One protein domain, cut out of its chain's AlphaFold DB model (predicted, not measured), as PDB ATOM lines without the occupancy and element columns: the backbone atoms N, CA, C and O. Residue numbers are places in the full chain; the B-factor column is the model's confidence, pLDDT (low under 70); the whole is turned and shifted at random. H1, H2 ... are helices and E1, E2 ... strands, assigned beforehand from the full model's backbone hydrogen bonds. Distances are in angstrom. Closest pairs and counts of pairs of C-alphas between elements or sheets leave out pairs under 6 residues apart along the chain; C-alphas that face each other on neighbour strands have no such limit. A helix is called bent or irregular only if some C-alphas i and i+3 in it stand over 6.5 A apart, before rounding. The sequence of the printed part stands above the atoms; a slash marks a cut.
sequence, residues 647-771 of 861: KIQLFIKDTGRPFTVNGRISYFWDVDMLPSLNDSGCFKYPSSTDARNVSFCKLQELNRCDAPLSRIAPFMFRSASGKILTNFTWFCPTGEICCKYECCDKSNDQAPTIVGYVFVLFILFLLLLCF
ATOM      1  N   LYS A 647      29.931  84.472  15.645       76.50
ATOM      2  CA  LYS A 647      29.407  85.760  15.176       76.50
ATOM      3  C   LYS A 647      30.520  86.797  15.287       76.50
ATOM      4  O   LYS A 647      31.120  86.924  16.355       76.50
ATOM      5  N   ILE A 648      30.795  87.510  14.199       81.56
ATOM      6  CA  ILE A 648      31.733  88.637  14.188       81.56
ATOM      7  C   ILE A 648      31.191  89.708  15.146       81.56
ATOM      8  O   ILE A 648      30.003  90.045  15.098       81.56
ATOM      9  N   GLN A 649      32.046  90.185  16.052       91.00
ATOM     10  CA  GLN A 649      31.694  91.205  17.038       91.00
ATOM     11  C   GLN A 649      32.186  92.566  16.552       91.00
ATOM     12  O   GLN A 649      33.354  92.696  16.199       91.00
ATOM     13  N   LEU A 650      31.301  93.561  16.541       92.31
ATOM     14  CA  LEU A 650      31.619  94.939  16.171       92.31
ATOM     15  C   LEU A 650      31.443  95.836  17.395       92.31
ATOM     16  O   LEU A 650      30.401  95.782  18.051       92.31
ATOM     17  N   PHE A 651      32.454  96.646  17.702       94.44
ATOM     18  CA  PHE A 651      32.441  97.556  18.846       94.44
ATOM     19  C   PHE A 651      32.095  98.971  18.382       94.44
ATOM     20  O   PHE A 651      32.759  99.519  17.505       94.44
ATOM     21  N   ILE A 652      31.042  99.551  18.955       95.50
ATOM     22  CA  ILE A 652      30.600 100.918  18.677       95.50
ATOM     23  C   ILE A 652      31.429 101.887  19.517       95.50
ATOM     24  O   ILE A 652      31.424 101.805  20.750       95.50
ATOM     25  N   LYS A 653      32.106 102.820  18.841       93.69
ATOM     26  CA  LYS A 653      33.041 103.779  19.440       93.69
ATOM     27  C   LYS A 653      32.359 104.732  20.424       93.69
ATOM     28  O   LYS A 653      32.901 105.002  21.491       93.69
ATOM     29  N   ASP A 654      31.169 105.219  20.073       95.06
ATOM     30  CA  ASP A 654      30.359 106.110  20.909       95.06
ATOM     31  C   ASP A 654      28.873 105.751  20.768       95.06
ATOM     32  O   ASP A 654      28.198 106.169  19.827       95.06
ATOM     33  N   THR A 655      28.347 104.955  21.704       95.19
ATOM     34  CA  THR A 655      26.929 104.556  21.696       95.19
ATOM     35  C   THR A 655      25.973 105.708  22.007       95.19
ATOM     36  O   THR A 655      24.775 105.563  21.775       95.19
ATOM     37  N   GLY A 656      26.480 106.837  22.519       94.94
ATOM     38  CA  GLY A 656      25.694 108.038  22.800       94.94
ATOM     39  C   GLY A 656      25.438 108.908  21.567       94.94
ATOM     40  O   GLY A 656      24.624 109.830  21.636       94.94
ATOM     41  N   ARG A 657      26.099 108.624  20.436       96.25
ATOM     42  CA  ARG A 657      25.865 109.316  19.163       96.25
ATOM     43  C   ARG A 657      24.954 108.485  18.262       96.25
ATOM     44  O   ARG A 657      25.326 107.365  17.903       96.25
ATOM     45  N   PRO A 658      23.788 109.012  17.849       96.50
ATOM     46  CA  PRO A 658      22.979 108.348  16.845       96.50
ATOM     47  C   PRO A 658      23.711 108.347  15.499       96.50
ATOM     48  O   PRO A 658      24.639 109.125  15.271       96.50
ATOM     49  N   PHE A 659      23.290 107.486  14.586       95.75
ATOM     50  CA  PHE A 659      23.676 107.575  13.179       95.75
ATOM     51  C   PHE A 659      22.457 107.954  12.346       95.75
ATOM     52  O   PHE A 659      21.334 107.555  12.649       95.75
ATOM     53  N   THR A 660      22.666 108.736  11.293       94.00
ATOM     54  CA  THR A 660      21.589 109.191  10.411       94.00
ATOM     55  C   THR A 660      21.657 108.445   9.087       94.00
ATOM     56  O   THR A 660      22.707 108.417   8.446       94.00
ATOM     57  N   VAL A 661      20.530 107.879   8.656       91.38
ATOM     58  CA  VAL A 661      20.381 107.212   7.352       91.38
ATOM     59  C   VAL A 661      19.668 108.164   6.399       91.38
ATOM     60  O   VAL A 661      18.635 108.748   6.743       91.38
ATOM     61  N   ASN A 662      20.244 108.368   5.209       85.69
ATOM     62  CA  ASN A 662      19.752 109.297   4.178       85.69
ATOM     63  C   ASN A 662      19.489 110.731   4.675       85.69
ATOM     64  O   ASN A 662      18.712 111.476   4.079       85.69
ATOM     65  N   GLY A 663      20.101 111.131   5.792       83.62
ATOM     66  CA  GLY A 663      19.901 112.450   6.384       83.62
ATOM     67  C   GLY A 663      18.504 112.739   6.932       83.62
ATOM     68  O   GLY A 663      18.210 113.910   7.161       83.62
ATOM     69  N   ARG A 664      17.647 111.721   7.098       85.25
ATOM     70  CA  ARG A 664      16.239 111.898   7.499       85.25
ATOM     71  C   ARG A 664      15.921 111.288   8.855       85.25
ATOM     72  O   ARG A 664      15.352 111.970   9.698       85.25
ATOM     73  N   ILE A 665      16.279 110.020   9.054       93.38
ATOM     74  CA  ILE A 665      15.980 109.285  10.286       93.38
ATOM     75  C   ILE A 665      17.283 109.008  11.015       93.38
ATOM     76  O   ILE A 665      18.249 108.518  10.424       93.38
ATOM     77  N   SER A 666      17.283 109.324  12.303       95.88
ATOM     78  CA  SER A 666      18.411 109.088  13.190       95.88
ATOM     79  C   SER A 666      18.098 107.929  14.122       95.88
ATOM     80  O   SER A 666      17.084 107.928  14.820       95.88
ATOM     81  N   TYR A 667      18.990 106.948  14.104       96.81
ATOM     82  CA  TYR A 667      18.891 105.705  14.843       96.81
ATOM     83  C   TYR A 667      19.856 105.715  16.016       96.81
ATOM     84  O   TYR A 667      21.008 106.134  15.898       96.81
ATOM     85  N   PHE A 668      19.385 105.197  17.137       97.25
ATOM     86  CA  PHE A 668      20.140 104.958  18.348       97.25
ATOM     87  C   PHE A 668      20.421 103.463  18.485       97.25
ATOM     88  O   PHE A 668      19.662 102.613  18.015       97.25
ATOM     89  N   TRP A 669      21.544 103.153  19.124       95.56
ATOM     90  CA  TRP A 669      22.094 101.800  19.202       95.56
ATOM     91  C   TRP A 669      21.368 100.866  20.175       95.56
ATOM     92  O   TRP A 669      21.672  99.675  20.176       95.56
ATOM     93  N   ASP A 670      20.468 101.397  21.011       96.06
ATOM     94  CA  ASP A 670      19.605 100.633  21.920       96.06
ATOM     95  C   ASP A 670      18.499 101.533  22.522       96.06
ATOM     96  O   ASP A 670      18.486 102.751  22.317       96.06
ATOM     97  N   VAL A 671      17.548 100.952  23.259       93.69
ATOM     98  CA  VAL A 671      16.418 101.664  23.895       93.69
ATOM     99  C   VAL A 671      16.885 102.607  25.004       93.69
ATOM    100  O   VAL A 671      16.308 103.681  25.178       93.69
ATOM    101  N   ASP A 672      17.928 102.237  25.746       93.81
ATOM    102  CA  ASP A 672      18.469 103.046  26.845       93.81
ATOM    103  C   ASP A 672      19.275 104.262  26.372       93.81
ATOM    104  O   ASP A 672      19.583 105.137  27.177       93.81
ATOM    105  N   MET A 673      19.565 104.350  25.072       95.00
ATOM    106  CA  MET A 673      20.252 105.494  24.466       95.00
ATOM    107  C   MET A 673      19.280 106.597  24.009       95.00
ATOM    108  O   MET A 673      19.723 107.681  23.630       95.00
ATOM    109  N   LEU A 674      17.963 106.351  24.050       94.12
ATOM    110  CA  LEU A 674      16.949 107.360  23.738       94.12
ATOM    111  C   LEU A 674      16.715 108.304  24.932       94.12
ATOM    112  O   LEU A 674      16.527 107.830  26.057       94.12
ATOM    113  N   PRO A 675      16.600 109.626  24.704       93.31
ATOM    114  CA  PRO A 675      16.214 110.569  25.751       93.31
ATOM    115  C   PRO A 675      14.818 110.251  26.298       93.31
ATOM    116  O   PRO A 675      13.939 109.788  25.559       93.31
ATOM    117  N   SER A 676      14.604 110.478  27.599       92.31
ATOM    118  CA  SER A 676      13.351 110.155  28.294       92.31
ATOM    119  C   SER A 676      12.172 110.940  27.716       92.31
ATOM    120  O   SER A 676      12.264 112.148  27.533       92.31
ATOM    121  N   LEU A 677      11.027 110.284  27.479       90.06
ATOM    122  CA  LEU A 677       9.808 110.964  26.999       90.06
ATOM    123  C   LEU A 677       9.282 112.019  27.990       90.06
ATOM    124  O   LEU A 677       8.519 112.901  27.604       90.06
ATOM    125  N   ASN A 678       9.694 111.930  29.258       91.38
ATOM    126  CA  ASN A 678       9.279 112.855  30.310       91.38
ATOM    127  C   ASN A 678      10.071 114.169  30.306       91.38
ATOM    128  O   ASN A 678       9.684 115.107  31.002       91.38
ATOM    129  N   ASP A 679      11.153 114.259  29.534       90.44
ATOM    130  CA  ASP A 679      11.990 115.448  29.509       90.44
ATOM    131  C   ASP A 679      11.388 116.513  28.580       90.44
ATOM    132  O   ASP A 679      11.147 116.284  27.394       90.44
ATOM    133  N   SER A 680      11.152 117.715  29.111       88.69
ATOM    134  CA  SER A 680      10.547 118.836  28.374       88.69
ATOM    135  C   SER A 680      11.543 119.636  27.516       88.69
ATOM    136  O   SER A 680      11.165 120.631  26.898       88.69
ATOM    137  N   GLY A 681      12.823 119.246  27.503       92.62
ATOM    138  CA  GLY A 681      13.900 119.919  26.772       92.62
ATOM    139  C   GLY A 681      14.103 119.409  25.339       92.62
ATOM    140  O   GLY A 681      13.641 118.332  24.970       92.62
ATOM    141  N   CYS A 682      14.827 120.184  24.525       95.25
ATOM    142  CA  CYS A 682      15.348 119.714  23.240       95.25
ATOM    143  C   CYS A 682      16.717 119.056  23.438       95.25
ATOM    144  O   CYS A 682      17.640 119.696  23.944       95.25
ATOM    145  N   PHE A 683      16.877 117.827  22.964       96.00
ATOM    146  CA  PHE A 683      18.144 117.104  23.008       96.00
ATOM    147  C   PHE A 683      18.859 117.237  21.673       96.00
ATOM    148  O   PHE A 683      18.270 116.951  20.633       96.00
ATOM    149  N   LYS A 684      20.118 117.679  21.691       96.12
ATOM    150  CA  LYS A 684      20.962 117.786  20.496       96.12
ATOM    151  C   LYS A 684      22.048 116.725  20.553       96.12
ATOM    152  O   LYS A 684      22.827 116.712  21.500       96.12
ATOM    153  N   TYR A 685      22.120 115.898  19.520       95.69
ATOM    154  CA  TYR A 685      23.140 114.870  19.375       95.69
ATOM    155  C   TYR A 685      23.943 115.105  18.095       95.69
ATOM    156  O   TYR A 685      23.334 115.312  17.043       95.69
ATOM    157  N   PRO A 686      25.281 115.056  18.137       95.19
ATOM    158  CA  PRO A 686      26.067 114.958  16.915       95.19
ATOM    159  C   PRO A 686      25.857 113.574  16.292       95.19
ATOM    160  O   PRO A 686      25.941 112.564  16.996       95.19
ATOM    161  N   SER A 687      25.580 113.520  14.989       95.06
ATOM    162  CA  SER A 687      25.515 112.248  14.269       95.06
ATOM    163  C   SER A 687      26.908 111.624  14.142       95.06
ATOM    164  O   SER A 687      27.924 112.314  14.071       95.06
ATOM    165  N   SER A 688      26.963 110.295  14.138       93.44
ATOM    166  CA  SER A 688      28.189 109.527  13.895       93.44
ATOM    167  C   SER A 688      28.481 109.317  12.406       93.44
ATOM    168  O   SER A 688      29.628 109.043  12.055       93.44
ATOM    169  N   THR A 689      27.484 109.479  11.530       91.81
ATOM    170  CA  THR A 689      27.622 109.276  10.073       91.81
ATOM    171  C   THR A 689      27.678 110.568   9.271       91.81
ATOM    172  O   THR A 689      28.157 110.560   8.141       91.81
ATOM    173  N   ASP A 690      27.206 111.686   9.824       88.19
ATOM    174  CA  ASP A 690      27.296 112.988   9.172       88.19
ATOM    175  C   ASP A 690      27.678 114.100  10.159       88.19
ATOM    176  O   ASP A 690      27.597 113.948  11.373       88.19
ATOM    177  N   ALA A 691      28.131 115.240   9.635       87.62
ATOM    178  CA  ALA A 691      28.562 116.372  10.457       87.62
ATOM    179  C   ALA A 691      27.393 117.149  11.103       87.62
ATOM    180  O   ALA A 691      27.614 118.206  11.700       87.62
ATOM    181  N   ARG A 692      26.139 116.696  10.952       90.94
ATOM    182  CA  ARG A 692      24.967 117.436  11.427       90.94
ATOM    183  C   ARG A 692      24.647 117.075  12.871       90.94
ATOM    184  O   ARG A 692      24.779 115.936  13.315       90.94
ATOM    185  N   ASN A 693      24.149 118.074  13.593       93.50
ATOM    186  CA  ASN A 693      23.507 117.857  14.879       93.50
ATOM    187  C   ASN A 693      22.028 117.551  14.648       93.50
ATOM    188  O   ASN A 693      21.321 118.333  14.011       93.50
ATOM    189  N   VAL A 694      21.560 116.441  15.203       93.50
ATOM    190  CA  VAL A 694      20.158 116.038  15.193       93.50
ATOM    191  C   VAL A 694      19.531 116.526  16.489       93.50
ATOM    192  O   VAL A 694      20.037 116.239  17.576       93.50
ATOM    193  N   SER A 695      18.454 117.300  16.386       95.06
ATOM    194  CA  SER A 695      17.740 117.826  17.547       95.06
ATOM    195  C   SER A 695      16.365 117.189  17.685       95.06
ATOM    196  O   SER A 695      15.533 117.345  16.793       95.06
ATOM    197  N   PHE A 696      16.104 116.551  18.821       94.69
ATOM    198  CA  PHE A 696      14.788 116.033  19.180       94.69
ATOM    199  C   PHE A 696      14.148 116.968  20.198       94.69
ATOM    200  O   PHE A 696      14.629 117.102  21.321       94.69
ATOM    201  N   CYS A 697      13.083 117.643  19.783       94.50
ATOM    202  CA  CYS A 697      12.291 118.534  20.621       94.50
ATOM    203  C   CYS A 697      10.909 117.927  20.840       94.50
ATOM    204  O   CYS A 697      10.434 117.178  19.990       94.50
ATOM    205  N   LYS A 698      10.256 118.301  21.947       94.75
ATOM    206  CA  LYS A 698       8.886 117.878  22.265       94.75
ATOM    207  C   LYS A 698       8.707 116.357  22.194       94.75
ATOM    208  O   LYS A 698       7.870 115.848  21.458       94.75
ATOM    209  N   LEU A 699       9.495 115.627  22.977       94.69
ATOM    210  CA  LEU A 699       9.513 114.160  22.943       94.69
ATOM    211  C   LEU A 699       8.132 113.521  23.183       94.69
ATOM    212  O   LEU A 699       7.878 112.436  22.681       94.69
ATOM    213  N   GLN A 700       7.221 114.216  23.871       94.12
ATOM    214  CA  GLN A 700       5.826 113.799  24.071       94.12
ATOM    215  C   GLN A 700       5.008 113.712  22.767       94.12
ATOM    216  O   GLN A 700       4.012 112.997  22.721       94.12
ATOM    217  N   GLU A 701       5.418 114.421  21.710       94.62
ATOM    218  CA  GLU A 701       4.798 114.382  20.378       94.62
ATOM    219  C   GLU A 701       5.429 113.302  19.471       94.62
ATOM    220  O   GLU A 701       5.054 113.199  18.300       94.62
ATOM    221  N   LEU A 702       6.357 112.484  19.991       94.62
ATOM    222  CA  LEU A 702       7.057 111.430  19.253       94.62
ATOM    223  C   LEU A 702       6.758 110.033  19.828       94.62
ATOM    224  O   LEU A 702       6.835 109.790  21.030       94.62
ATOM    225  N   ASN A 703       6.485 109.080  18.945       94.50
ATOM    226  CA  ASN A 703       6.446 107.651  19.215       94.50
ATOM    227  C   ASN A 703       7.868 107.070  19.182       94.50
ATOM    228  O   ASN A 703       8.646 107.351  18.270       94.50
ATOM    229  N   ARG A 704       8.206 106.224  20.161       95.62
ATOM    230  CA  ARG A 704       9.439 105.426  20.130       95.62
ATOM    231  C   ARG A 704       9.220 104.172  19.301       95.62
ATOM    232  O   ARG A 704       8.259 103.444  19.538       95.62
ATOM    233  N   CYS A 705      10.140 103.916  18.388       96.31
ATOM    234  CA  CYS A 705      10.149 102.740  17.537       96.31
ATOM    235  C   CYS A 705      11.441 101.959  17.739       96.31
ATOM    236  O   CYS A 705      12.492 102.552  17.996       96.31
ATOM    237  N   ASP A 706      11.368 100.638  17.614       95.44
ATOM    238  CA  ASP A 706      12.523  99.764  17.735       95.44
ATOM    239  C   ASP A 706      12.477  98.574  16.767       95.44
ATOM    240  O   ASP A 706      11.418  98.079  16.379       95.44
ATOM    241  N   ALA A 707      13.658  98.114  16.359       94.06
ATOM    242  CA  ALA A 707      13.835  96.934  15.528       94.06
ATOM    243  C   ALA A 707      15.072  96.145  15.983       94.06
ATOM    244  O   ALA A 707      16.119  96.738  16.235       94.06
ATOM    245  N   PRO A 708      15.018  94.805  16.048       93.31
ATOM    246  CA  PRO A 708      16.150  94.011  16.516       93.31
ATOM    247  C   PRO A 708      17.345  94.088  15.548       93.31
ATOM    248  O   PRO A 708      17.197  93.848  14.345       93.31
ATOM    249  N   LEU A 709      18.547  94.335  16.088       89.69
ATOM    250  CA  LEU A 709      19.827  94.422  15.355       89.69
ATOM    251  C   LEU A 709      20.124  93.149  14.548       89.69
ATOM    252  O   LEU A 709      20.679  93.209  13.452       89.69
ATOM    253  N   SER A 710      19.670  91.995  15.049       86.31
ATOM    254  CA  SER A 710      19.818  90.687  14.396       86.31
ATOM    255  C   SER A 710      19.163  90.579  13.013       86.31
ATOM    256  O   SER A 710      19.464  89.639  12.281       86.31
ATOM    257  N   ARG A 711      18.273  91.511  12.641       85.31
ATOM    258  CA  ARG A 711      17.624  91.536  11.320       85.31
ATOM    259  C   ARG A 711      18.399  92.305  10.250       85.31
ATOM    260  O   ARG A 711      18.076  92.142   9.079       85.31
ATOM    261  N   ILE A 712      19.359  93.152  10.627       78.44
ATOM    262  CA  ILE A 712      20.116  93.977   9.670       78.44
ATOM    263  C   ILE A 712      21.404  93.285   9.242       78.44
ATOM    264  O   ILE A 712      21.781  93.376   8.079       78.44
ATOM    265  N   ALA A 713      22.057  92.558  10.148       73.81
ATOM    266  CA  ALA A 713      23.294  91.867   9.825       73.81
ATOM    267  C   ALA A 713      23.563  90.689  10.780       73.81
ATOM    268  O   ALA A 713      23.076  90.690  11.914       73.81
ATOM    269  N   PRO A 714      24.384  89.699  10.379       80.88
ATOM    270  CA  PRO A 714      24.776  88.570  11.231       80.88
ATOM    271  C   PRO A 714      25.766  88.946  12.357       80.88
ATOM    272  O   PRO A 714      26.305  88.058  13.026       80.88
ATOM    273  N   PHE A 715      26.018  90.240  12.575       86.12
ATOM    274  CA  PHE A 715      26.974  90.761  13.550       86.12
ATOM    275  C   PHE A 715      26.403  90.828  14.967       86.12
ATOM    276  O   PHE A 715      25.198  90.966  15.184       86.12
ATOM    277  N   MET A 716      27.295  90.750  15.952       90.25
ATOM    278  CA  MET A 716      26.992  91.065  17.344       90.25
ATOM    279  C   MET A 716      27.579  92.436  17.668       90.25
ATOM    280  O   MET A 716      28.796  92.591  17.723       90.25
ATOM    281  N   PHE A 717      26.717  93.424  17.882       93.31
ATOM    282  CA  PHE A 717      27.144  94.778  18.213       93.31
ATOM    283  C   PHE A 717      27.362  94.902  19.720       93.31
ATOM    284  O   PHE A 717      26.535  94.454  20.520       93.31
ATOM    285  N   ARG A 718      28.489  95.493  20.114       94.62
ATOM    286  CA  ARG A 718      28.828  95.784  21.506       94.62
ATOM    287  C   ARG A 718      29.128  97.266  21.676       94.62
ATOM    288  O   ARG A 718      29.713  97.883  20.793       94.62
ATOM    289  N   SER A 719      28.760  97.834  22.816       95.50
ATOM    290  CA  SER A 719      29.262  99.147  23.223       95.50
ATOM    291  C   SER A 719      30.767  99.089  23.514       95.50
ATOM    292  O   SER A 719      31.319  98.010  23.749       95.50
ATOM    293  N   ALA A 720      31.417 100.250  23.617       89.94
ATOM    294  CA  ALA A 720      32.784 100.356  24.139       89.94
ATOM    295  C   ALA A 720      32.945  99.759  25.557       89.94
ATOM    296  O   ALA A 720      34.016  99.277  25.910       89.94
ATOM    297  N   SER A 721      31.872  99.722  26.361       92.69
ATOM    298  CA  SER A 721      31.841  99.052  27.674       92.69
ATOM    299  C   SER A 721      31.608  97.534  27.604       92.69
ATOM    300  O   SER A 721      31.512  96.875  28.637       92.69
ATOM    301  N   GLY A 722      31.476  96.965  26.403       92.94
ATOM    302  CA  GLY A 722      31.243  95.538  26.174       92.94
ATOM    303  C   GLY A 722      29.782  95.084  26.299       92.94
ATOM    304  O   GLY A 722      29.511  93.895  26.090       92.94
ATOM    305  N   LYS A 723      28.832  95.989  26.589       95.50
ATOM    306  CA  LYS A 723      27.387  95.694  26.636       95.50
ATOM    307  C   LYS A 723      26.918  95.254  25.250       95.50
ATOM    308  O   LYS A 723      27.196  95.932  24.268       95.50
ATOM    309  N   ILE A 724      26.203  94.132  25.168       94.31
ATOM    310  CA  ILE A 724      25.600  93.671  23.910       94.31
ATOM    311  C   ILE A 724      24.409  94.572  23.587       94.31
ATOM    312  O   ILE A 724      23.513  94.722  24.414       94.31
ATOM    313  N   LEU A 725      24.413  95.137  22.386       95.88
ATOM    314  CA  LEU A 725      23.345  95.975  21.856       95.88
ATOM    315  C   LEU A 725      22.348  95.075  21.121       95.88
ATOM    316  O   LEU A 725      22.751  94.221  20.324       95.88
ATOM    317  N   THR A 726      21.055  95.222  21.416       94.62
ATOM    318  CA  THR A 726      20.033  94.269  20.935       94.62
ATOM    319  C   THR A 726      19.079  94.842  19.896       94.62
ATOM    320  O   THR A 726      18.748  94.134  18.938       94.62
ATOM    321  N   ASN A 727      18.725  96.128  20.002       95.00
ATOM    322  CA  ASN A 727      17.778  96.792  19.110       95.00
ATOM    323  C   ASN A 727      18.355  98.101  18.549       95.00
ATOM    324  O   ASN A 727      19.069  98.809  19.241       95.00
ATOM    325  N   PHE A 728      17.996  98.459  17.317       93.12
ATOM    326  CA  PHE A 728      18.025  99.850  16.872       93.12
ATOM    327  C   PHE A 728      16.749 100.538  17.309       93.12
ATOM    328  O   PHE A 728      15.677  99.941  17.213       93.12
ATOM    329  N   THR A 729      16.849 101.795  17.718       96.31
ATOM    330  CA  THR A 729      15.686 102.582  18.118       96.31
ATOM    331  C   THR A 729      15.674 103.945  17.441       96.31
ATOM    332  O   THR A 729      16.720 104.499  17.124       96.31
ATOM    333  N   TRP A 730      14.495 104.483  17.153       96.75
ATOM    334  CA  TRP A 730      14.331 105.799  16.534       96.75
ATOM    335  C   TRP A 730      13.016 106.440  16.987       96.75
ATOM    336  O   TRP A 730      12.172 105.791  17.611       96.75
ATOM    337  N   PHE A 731      12.846 107.727  16.694       96.81
ATOM    338  CA  PHE A 731      11.604 108.449  16.955       96.81
ATOM    339  C   PHE A 731      10.796 108.634  15.672       96.81
ATOM    340  O   PHE A 731      11.355 109.011  14.643       96.81
ATOM    341  N   CYS A 732       9.483 108.438  15.770       95.88
ATOM    342  CA  CYS A 732       8.507 108.807  14.749       95.88
ATOM    343  C   CYS A 732       7.530 109.853  15.292       95.88
ATOM    344  O   CYS A 732       7.200 109.800  16.470       95.88
ATOM    345  N   PRO A 733       7.024 110.791  14.485       94.06
ATOM    346  CA  PRO A 733       5.919 111.664  14.877       94.06
ATOM    347  C   PRO A 733       4.690 110.882  15.374       94.06
ATOM    348  O   PRO A 733       4.393 109.796  14.890       94.06
ATOM    349  N   THR A 734       3.924 111.440  16.313       90.00
ATOM    350  CA  THR A 734       2.701 110.814  16.875       90.00
ATOM    351  C   THR A 734       1.585 110.547  15.852       90.00
ATOM    352  O   THR A 734       0.717 109.706  16.097       90.00
ATOM    353  N   GLY A 735       1.615 111.218  14.694       87.44
ATOM    354  CA  GLY A 735       0.737 110.950  13.545       87.44
ATOM    355  C   GLY A 735       1.171 109.764  12.674       87.44
ATOM    356  O   GLY A 735       0.406 109.319  11.816       87.44
ATOM    357  N   GLU A 736       2.363 109.228  12.919       91.69
ATOM    358  CA  GLU A 736       2.990 108.159  12.152       91.69
ATOM    359  C   GLU A 736       3.121 106.887  13.013       91.69
ATOM    360  O   GLU A 736       3.193 106.929  14.248       91.69
ATOM    361  N   ILE A 737       3.106 105.725  12.364       90.56
ATOM    362  CA  ILE A 737       3.313 104.414  12.984       90.56
ATOM    363  C   ILE A 737       4.734 103.914  12.717       90.56
ATOM    364  O   ILE A 737       5.339 104.222  11.689       90.56
ATOM    365  N   CYS A 738       5.250 103.100  13.637       91.81
ATOM    366  CA  CYS A 738       6.532 102.427  13.473       91.81
ATOM    367  C   CYS A 738       6.434 101.380  12.356       91.81
ATOM    368  O   CYS A 738       5.849 100.311  12.537       91.81
ATOM    369  N   CYS A 739       7.024 101.683  11.208       86.75
ATOM    370  CA  CYS A 739       7.259 100.726  10.139       86.75
ATOM    371  C   CYS A 739       8.657 100.135  10.273       86.75
ATOM    372  O   CYS A 739       9.513 100.707  10.931       86.75
ATOM    373  N   LYS A 740       8.892  98.970   9.655       86.56
ATOM    374  CA  LYS A 740      10.060  98.094   9.876       86.56
ATOM    375  C   LYS A 740      11.380  98.826  10.189       86.56
ATOM    376  O   LYS A 740      12.060  98.421  11.126       86.56
ATOM    377  N   TYR A 741      11.706  99.859   9.411       90.44
ATOM    378  CA  TYR A 741      12.860 100.742   9.592       90.44
ATOM    379  C   TYR A 741      12.530 102.195   9.205       90.44
ATOM    380  O   TYR A 741      13.352 102.885   8.623       90.44
ATOM    381  N   GLU A 742      11.297 102.648   9.406       92.19
ATOM    382  CA  GLU A 742      10.903 104.020   9.063       92.19
ATOM    383  C   GLU A 742       9.627 104.423   9.801       92.19
ATOM    384  O   GLU A 742       9.059 103.649  10.576       92.19
ATOM    385  N   CYS A 743       9.181 105.647   9.562       91.56
ATOM    386  CA  CYS A 743       7.919 106.154  10.061       91.56
ATOM    387  C   CYS A 743       6.921 106.186   8.902       91.56
ATOM    388  O   CYS A 743       7.195 106.789   7.868       91.56
ATOM    389  N   CYS A 744       5.801 105.476   9.042       87.12
ATOM    390  CA  CYS A 744       4.746 105.466   8.031       87.12
ATOM    391  C   CYS A 744       3.578 106.329   8.481       87.12
ATOM    392  O   CYS A 744       3.154 106.242   9.634       87.12
ATOM    393  N   ASP A 745       2.974 107.066   7.553       83.88
ATOM    394  CA  ASP A 745       1.701 107.724   7.819       83.88
ATOM    395  C   ASP A 745       0.661 106.698   8.273       83.88
ATOM    396  O   ASP A 745       0.444 105.668   7.636       83.88
ATOM    397  N   LYS A 746      -0.064 107.020   9.344       74.06
ATOM    398  CA  LYS A 746      -1.197 106.215   9.828       74.06
ATOM    399  C   LYS A 746      -2.381 106.199   8.840       74.06
ATOM    400  O   LYS A 746      -3.420 105.605   9.121       74.06
ATOM    401  N   SER A 747      -2.261 106.885   7.698       57.53
ATOM    402  CA  SER A 747      -3.345 107.121   6.750       57.53
ATOM    403  C   SER A 747      -3.317 106.150   5.564       57.53
ATOM    404  O   SER A 747      -2.314 106.015   4.871       57.53
ATOM    405  N   ASN A 748      -4.488 105.562   5.301       48.59
ATOM    406  CA  ASN A 748      -4.883 104.817   4.100       48.59
ATOM    407  C   ASN A 748      -4.612 103.306   3.991       48.59
ATOM    408  O   ASN A 748      -4.668 102.765   2.885       48.59
ATOM    409  N   ASP A 749      -4.595 102.575   5.104       48.56
ATOM    410  CA  ASP A 749      -5.233 101.251   5.074       48.56
ATOM    411  C   ASP A 749      -6.757 101.457   4.951       48.56
ATOM    412  O   ASP A 749      -7.486 101.494   5.937       48.56
ATOM    413  N   GLN A 750      -7.253 101.649   3.718       49.31
ATOM    414  CA  GLN A 750      -8.685 101.545   3.362       49.31
ATOM    415  C   GLN A 750      -9.122 100.089   3.116       49.31
ATOM    416  O   GLN A 750     -10.272  99.818   2.773       49.31
ATOM    417  N   ALA A 751      -8.230  99.118   3.325       53.75
ATOM    418  CA  ALA A 751      -8.581  97.703   3.335       53.75
ATOM    419  C   ALA A 751      -9.763  97.346   4.279       53.75
ATOM    420  O   ALA A 751     -10.643  96.598   3.843       53.75
ATOM    421  N   PRO A 752      -9.888  97.879   5.516       55.28
ATOM    422  CA  PRO A 752     -10.976  97.494   6.416       55.28
ATOM    423  C   PRO A 752     -12.371  97.950   5.959       55.28
ATOM    424  O   PRO A 752     -13.343  97.255   6.253       55.28
ATOM    425  N   THR A 753     -12.520  99.048   5.208       59.09
ATOM    426  CA  THR A 753     -13.846  99.478   4.718       59.09
ATOM    427  C   THR A 753     -14.352  98.588   3.588       59.09
ATOM    428  O   THR A 753     -15.526  98.221   3.588       59.09
ATOM    429  N   ILE A 754     -13.481  98.160   2.671       61.38
ATOM    430  CA  ILE A 754     -13.855  97.230   1.593       61.38
ATOM    431  C   ILE A 754     -14.184  95.846   2.167       61.38
ATOM    432  O   ILE A 754     -15.209  95.263   1.809       61.38
ATOM    433  N   VAL A 755     -13.385  95.350   3.118       66.88
ATOM    434  CA  VAL A 755     -13.673  94.086   3.820       66.88
ATOM    435  C   VAL A 755     -14.996  94.176   4.587       66.88
ATOM    436  O   VAL A 755     -15.786  93.233   4.549       66.88
ATOM    437  N   GLY A 756     -15.297  95.326   5.201       73.81
ATOM    438  CA  GLY A 756     -16.579  95.585   5.858       73.81
ATOM    439  C   GLY A 756     -17.779  95.477   4.911       73.81
ATOM    440  O   GLY A 756     -18.736  94.769   5.219       73.81
ATOM    441  N   TYR A 757     -17.725  96.105   3.731       73.62
ATOM    442  CA  TYR A 757     -18.809  96.011   2.742       73.62
ATOM    443  C   TYR A 757     -18.992  94.590   2.197       73.62
ATOM    444  O   TYR A 757     -20.126  94.126   2.064       73.62
ATOM    445  N   VAL A 758     -17.895  93.869   1.937       74.62
ATOM    446  CA  VAL A 758     -17.949  92.464   1.501       74.62
ATOM    447  C   VAL A 758     -18.572  91.580   2.584       74.62
ATOM    448  O   VAL A 758     -19.410  90.731   2.277       74.62
ATOM    449  N   PHE A 759     -18.238  91.812   3.856       75.06
ATOM    450  CA  PHE A 759     -18.801  91.060   4.976       75.06
ATOM    451  C   PHE A 759     -20.307  91.315   5.147       75.06
ATOM    452  O   PHE A 759     -21.078  90.372   5.332       75.06
ATOM    453  N   VAL A 760     -20.759  92.567   5.003       80.44
ATOM    454  CA  VAL A 760     -22.190  92.915   5.052       80.44
ATOM    455  C   VAL A 760     -22.962  92.273   3.894       80.44
ATOM    456  O   VAL A 760     -24.025  91.691   4.119       80.44
ATOM    457  N   LEU A 761     -22.425  92.307   2.670       80.00
ATOM    458  CA  LEU A 761     -23.044  91.646   1.512       80.00
ATOM    459  C   LEU A 761     -23.116  90.123   1.687       80.00
ATOM    460  O   LEU A 761     -24.128  89.512   1.338       80.00
ATOM    461  N   PHE A 762     -22.089  89.513   2.282       80.88
ATOM    462  CA  PHE A 762     -22.086  88.085   2.597       80.88
ATOM    463  C   PHE A 762     -23.167  87.715   3.627       80.88
ATOM    464  O   PHE A 762     -23.892  86.738   3.430       80.88
ATOM    465  N   ILE A 763     -23.352  88.521   4.679       81.12
ATOM    466  CA  ILE A 763     -24.431  88.314   5.660       81.12
ATOM    467  C   ILE A 763     -25.808  88.418   4.993       81.12
ATOM    468  O   ILE A 763     -26.659  87.554   5.208       81.12
ATOM    469  N   LEU A 764     -26.033  89.431   4.150       82.88
ATOM    470  CA  LEU A 764     -27.301  89.591   3.427       82.88
ATOM    471  C   LEU A 764     -27.591  88.399   2.502       82.88
ATOM    472  O   LEU A 764     -28.730  87.932   2.436       82.88
ATOM    473  N   PHE A 765     -26.564  87.855   1.845       84.12
ATOM    474  CA  PHE A 765     -26.685  86.652   1.023       84.12
ATOM    475  C   PHE A 765     -27.064  85.411   1.851       84.12
ATOM    476  O   PHE A 765     -27.975  84.673   1.471       84.12
ATOM    477  N   LEU A 766     -26.439  85.200   3.015       83.31
ATOM    478  CA  LEU A 766     -26.800  84.098   3.916       83.31
ATOM    479  C   LEU A 766     -28.239  84.221   4.442       83.31
ATOM    480  O   LEU A 766     -28.958  83.222   4.510       83.31
ATOM    481  N   LEU A 767     -28.691  85.437   4.763       84.19
ATOM    482  CA  LEU A 767     -30.075  85.689   5.176       84.19
ATOM    483  C   LEU A 767     -31.073  85.374   4.052       84.19
ATOM    484  O   LEU A 767     -32.111  84.761   4.315       84.19
ATOM    485  N   LEU A 768     -30.745  85.716   2.801       88.81
ATOM    486  CA  LEU A 768     -31.550  85.359   1.631       88.81
ATOM    487  C   LEU A 768     -31.645  83.835   1.457       88.81
ATOM    488  O   LEU A 768     -32.740  83.307   1.260       88.81
ATOM    489  N   LEU A 769     -30.527  83.110   1.581       85.81
ATOM    490  CA  LEU A 769     -30.518  81.644   1.507       85.81
ATOM    491  C   LEU A 769     -31.360  81.007   2.621       85.81
ATOM    492  O   LEU A 769     -32.144  80.096   2.350       85.81
ATOM    493  N   CYS A 770     -31.268  81.515   3.854       84.25
ATOM    494  CA  CYS A 770     -32.122  81.087   4.964       84.25
ATOM    495  C   CYS A 770     -33.607  81.335   4.671       84.25
ATOM    496  O   CYS A 770     -34.439  80.454   4.906       84.25
ATOM    497  N   PHE A 771     -33.952  82.498   4.117       88.50
ATOM    498  CA  PHE A 771     -35.327  82.814   3.737       88.50
ATOM    499  C   PHE A 771     -35.852  81.860   2.655       88.50
ATOM    500  O   PHE A 771     -36.935  81.289   2.810       88.50
TER     501      PHE A 771
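Overview. This is residues 647 to 771 of the 861 residues of an uncharacterized protein of Pristionchus pacificus (UniProt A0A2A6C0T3). A small head of short strand pairs sits at one end of a long free arm, and the arm ends in the single helix H1. In the head, the long antiparallel pair E6 and E8 lies in the middle, with hairpin E9 and E10 on the side toward the arm, hairpin E2 and E3 packing on E8 through E3, hairpin E4 and E5 beyond it, and the parallel pair E1 and E7 at the end away from H1. Residues 748 to 771 stick out and make the length. The printed part has 125 residues with ten named strands and one named helix, in the order E1 to E10 and then H1; the strands form five sheets of two, the E1 and E7 sheet parallel and the other four antiparallel, and the class is mixed, helices and strands. The whole is extended, with a radius of gyration of the C-alphas of 21.4 A, and spans 73 by 39 by 26 A.

Arrangement. E1, residues 649 to 652, is the parallel neighbour of E7, residues 716 to 719, at 32 degrees between their directions, with N 650 and O 716 2.9 A apart, within hydrogen-bond range. E2, residues 659 to 661, and E3, residues 665 to 667, form an antiparallel hairpin at 143 degrees, with N 667 and O 659 2.8 A apart. E4, residues 683 to 686, and E5, residues 693 to 696, form a hairpin at 156 degrees, with N 694 and O 685 2.8 A apart. E2 and E5 are apart, but only just, at 8.5 A. E3 and E5 have one pair of C-alphas within 8 A, those of Ser 666 and Val 694, 7.4 A apart. E6, residues 702 to 708, and E8, residues 727 to 733, are antiparallel neighbours at 155 degrees, with N 703 and O 732 2.7 A apart and N 728 and O 707 2.8 A apart. The closest C-alphas of E3 and E8 are those of Tyr 667 and Trp 730, 4.9 A apart. E7 is apart from both E6 and E8. E9, residues 736 to 739, and E10, residues 742 to 745, form a hairpin at 138 degrees, with N 737 and O 744 2.8 A apart. The closest C-alphas of E6 and E9 are those of Cys 705 and Cys 738, 5.4 A apart; those of E8 and E10 are Cys 732 and Cys 743, also 5.4 A apart. H1, residues 751 to 771, is apart from the strands E1 to E9, and each of its O i to N i+4 pairs is within hydrogen-bond range.

Along the chain. E1 begins at C-alpha 649, (31.694, 91.205, 17.038). E6 runs 19.8 A from Leu 702 to Pro 708, and E8 runs 19.5 A from Asn 727 to Pro 733. E6 begins at C-alpha 702, (7.057, 111.430, 19.253). E2 and E3 have three residues each; E1, E4, E5, E7, E9 and E10 have four each. H1, which is not bent, runs 30.6 A from Ala 751 to Phe 771 and ends at C-alpha 771, (-35.327, 82.814, 3.737).

Size, cuts and confidence. The two C-alphas farthest apart are those of Ala 720 and Phe 771, 73.2 A. Without residues 748 to 771, which stand free, the body has 101 residues, spans 39 by 28 by 25 A and has a radius of gyration of 13.6 A. The printed part has no cut. The link from E3 to E4 is long, residues 668 to 682, with no named element in it. The mean pLDDT of the printed part is 87.9, and residues 747 to 755 are under 70 in this model.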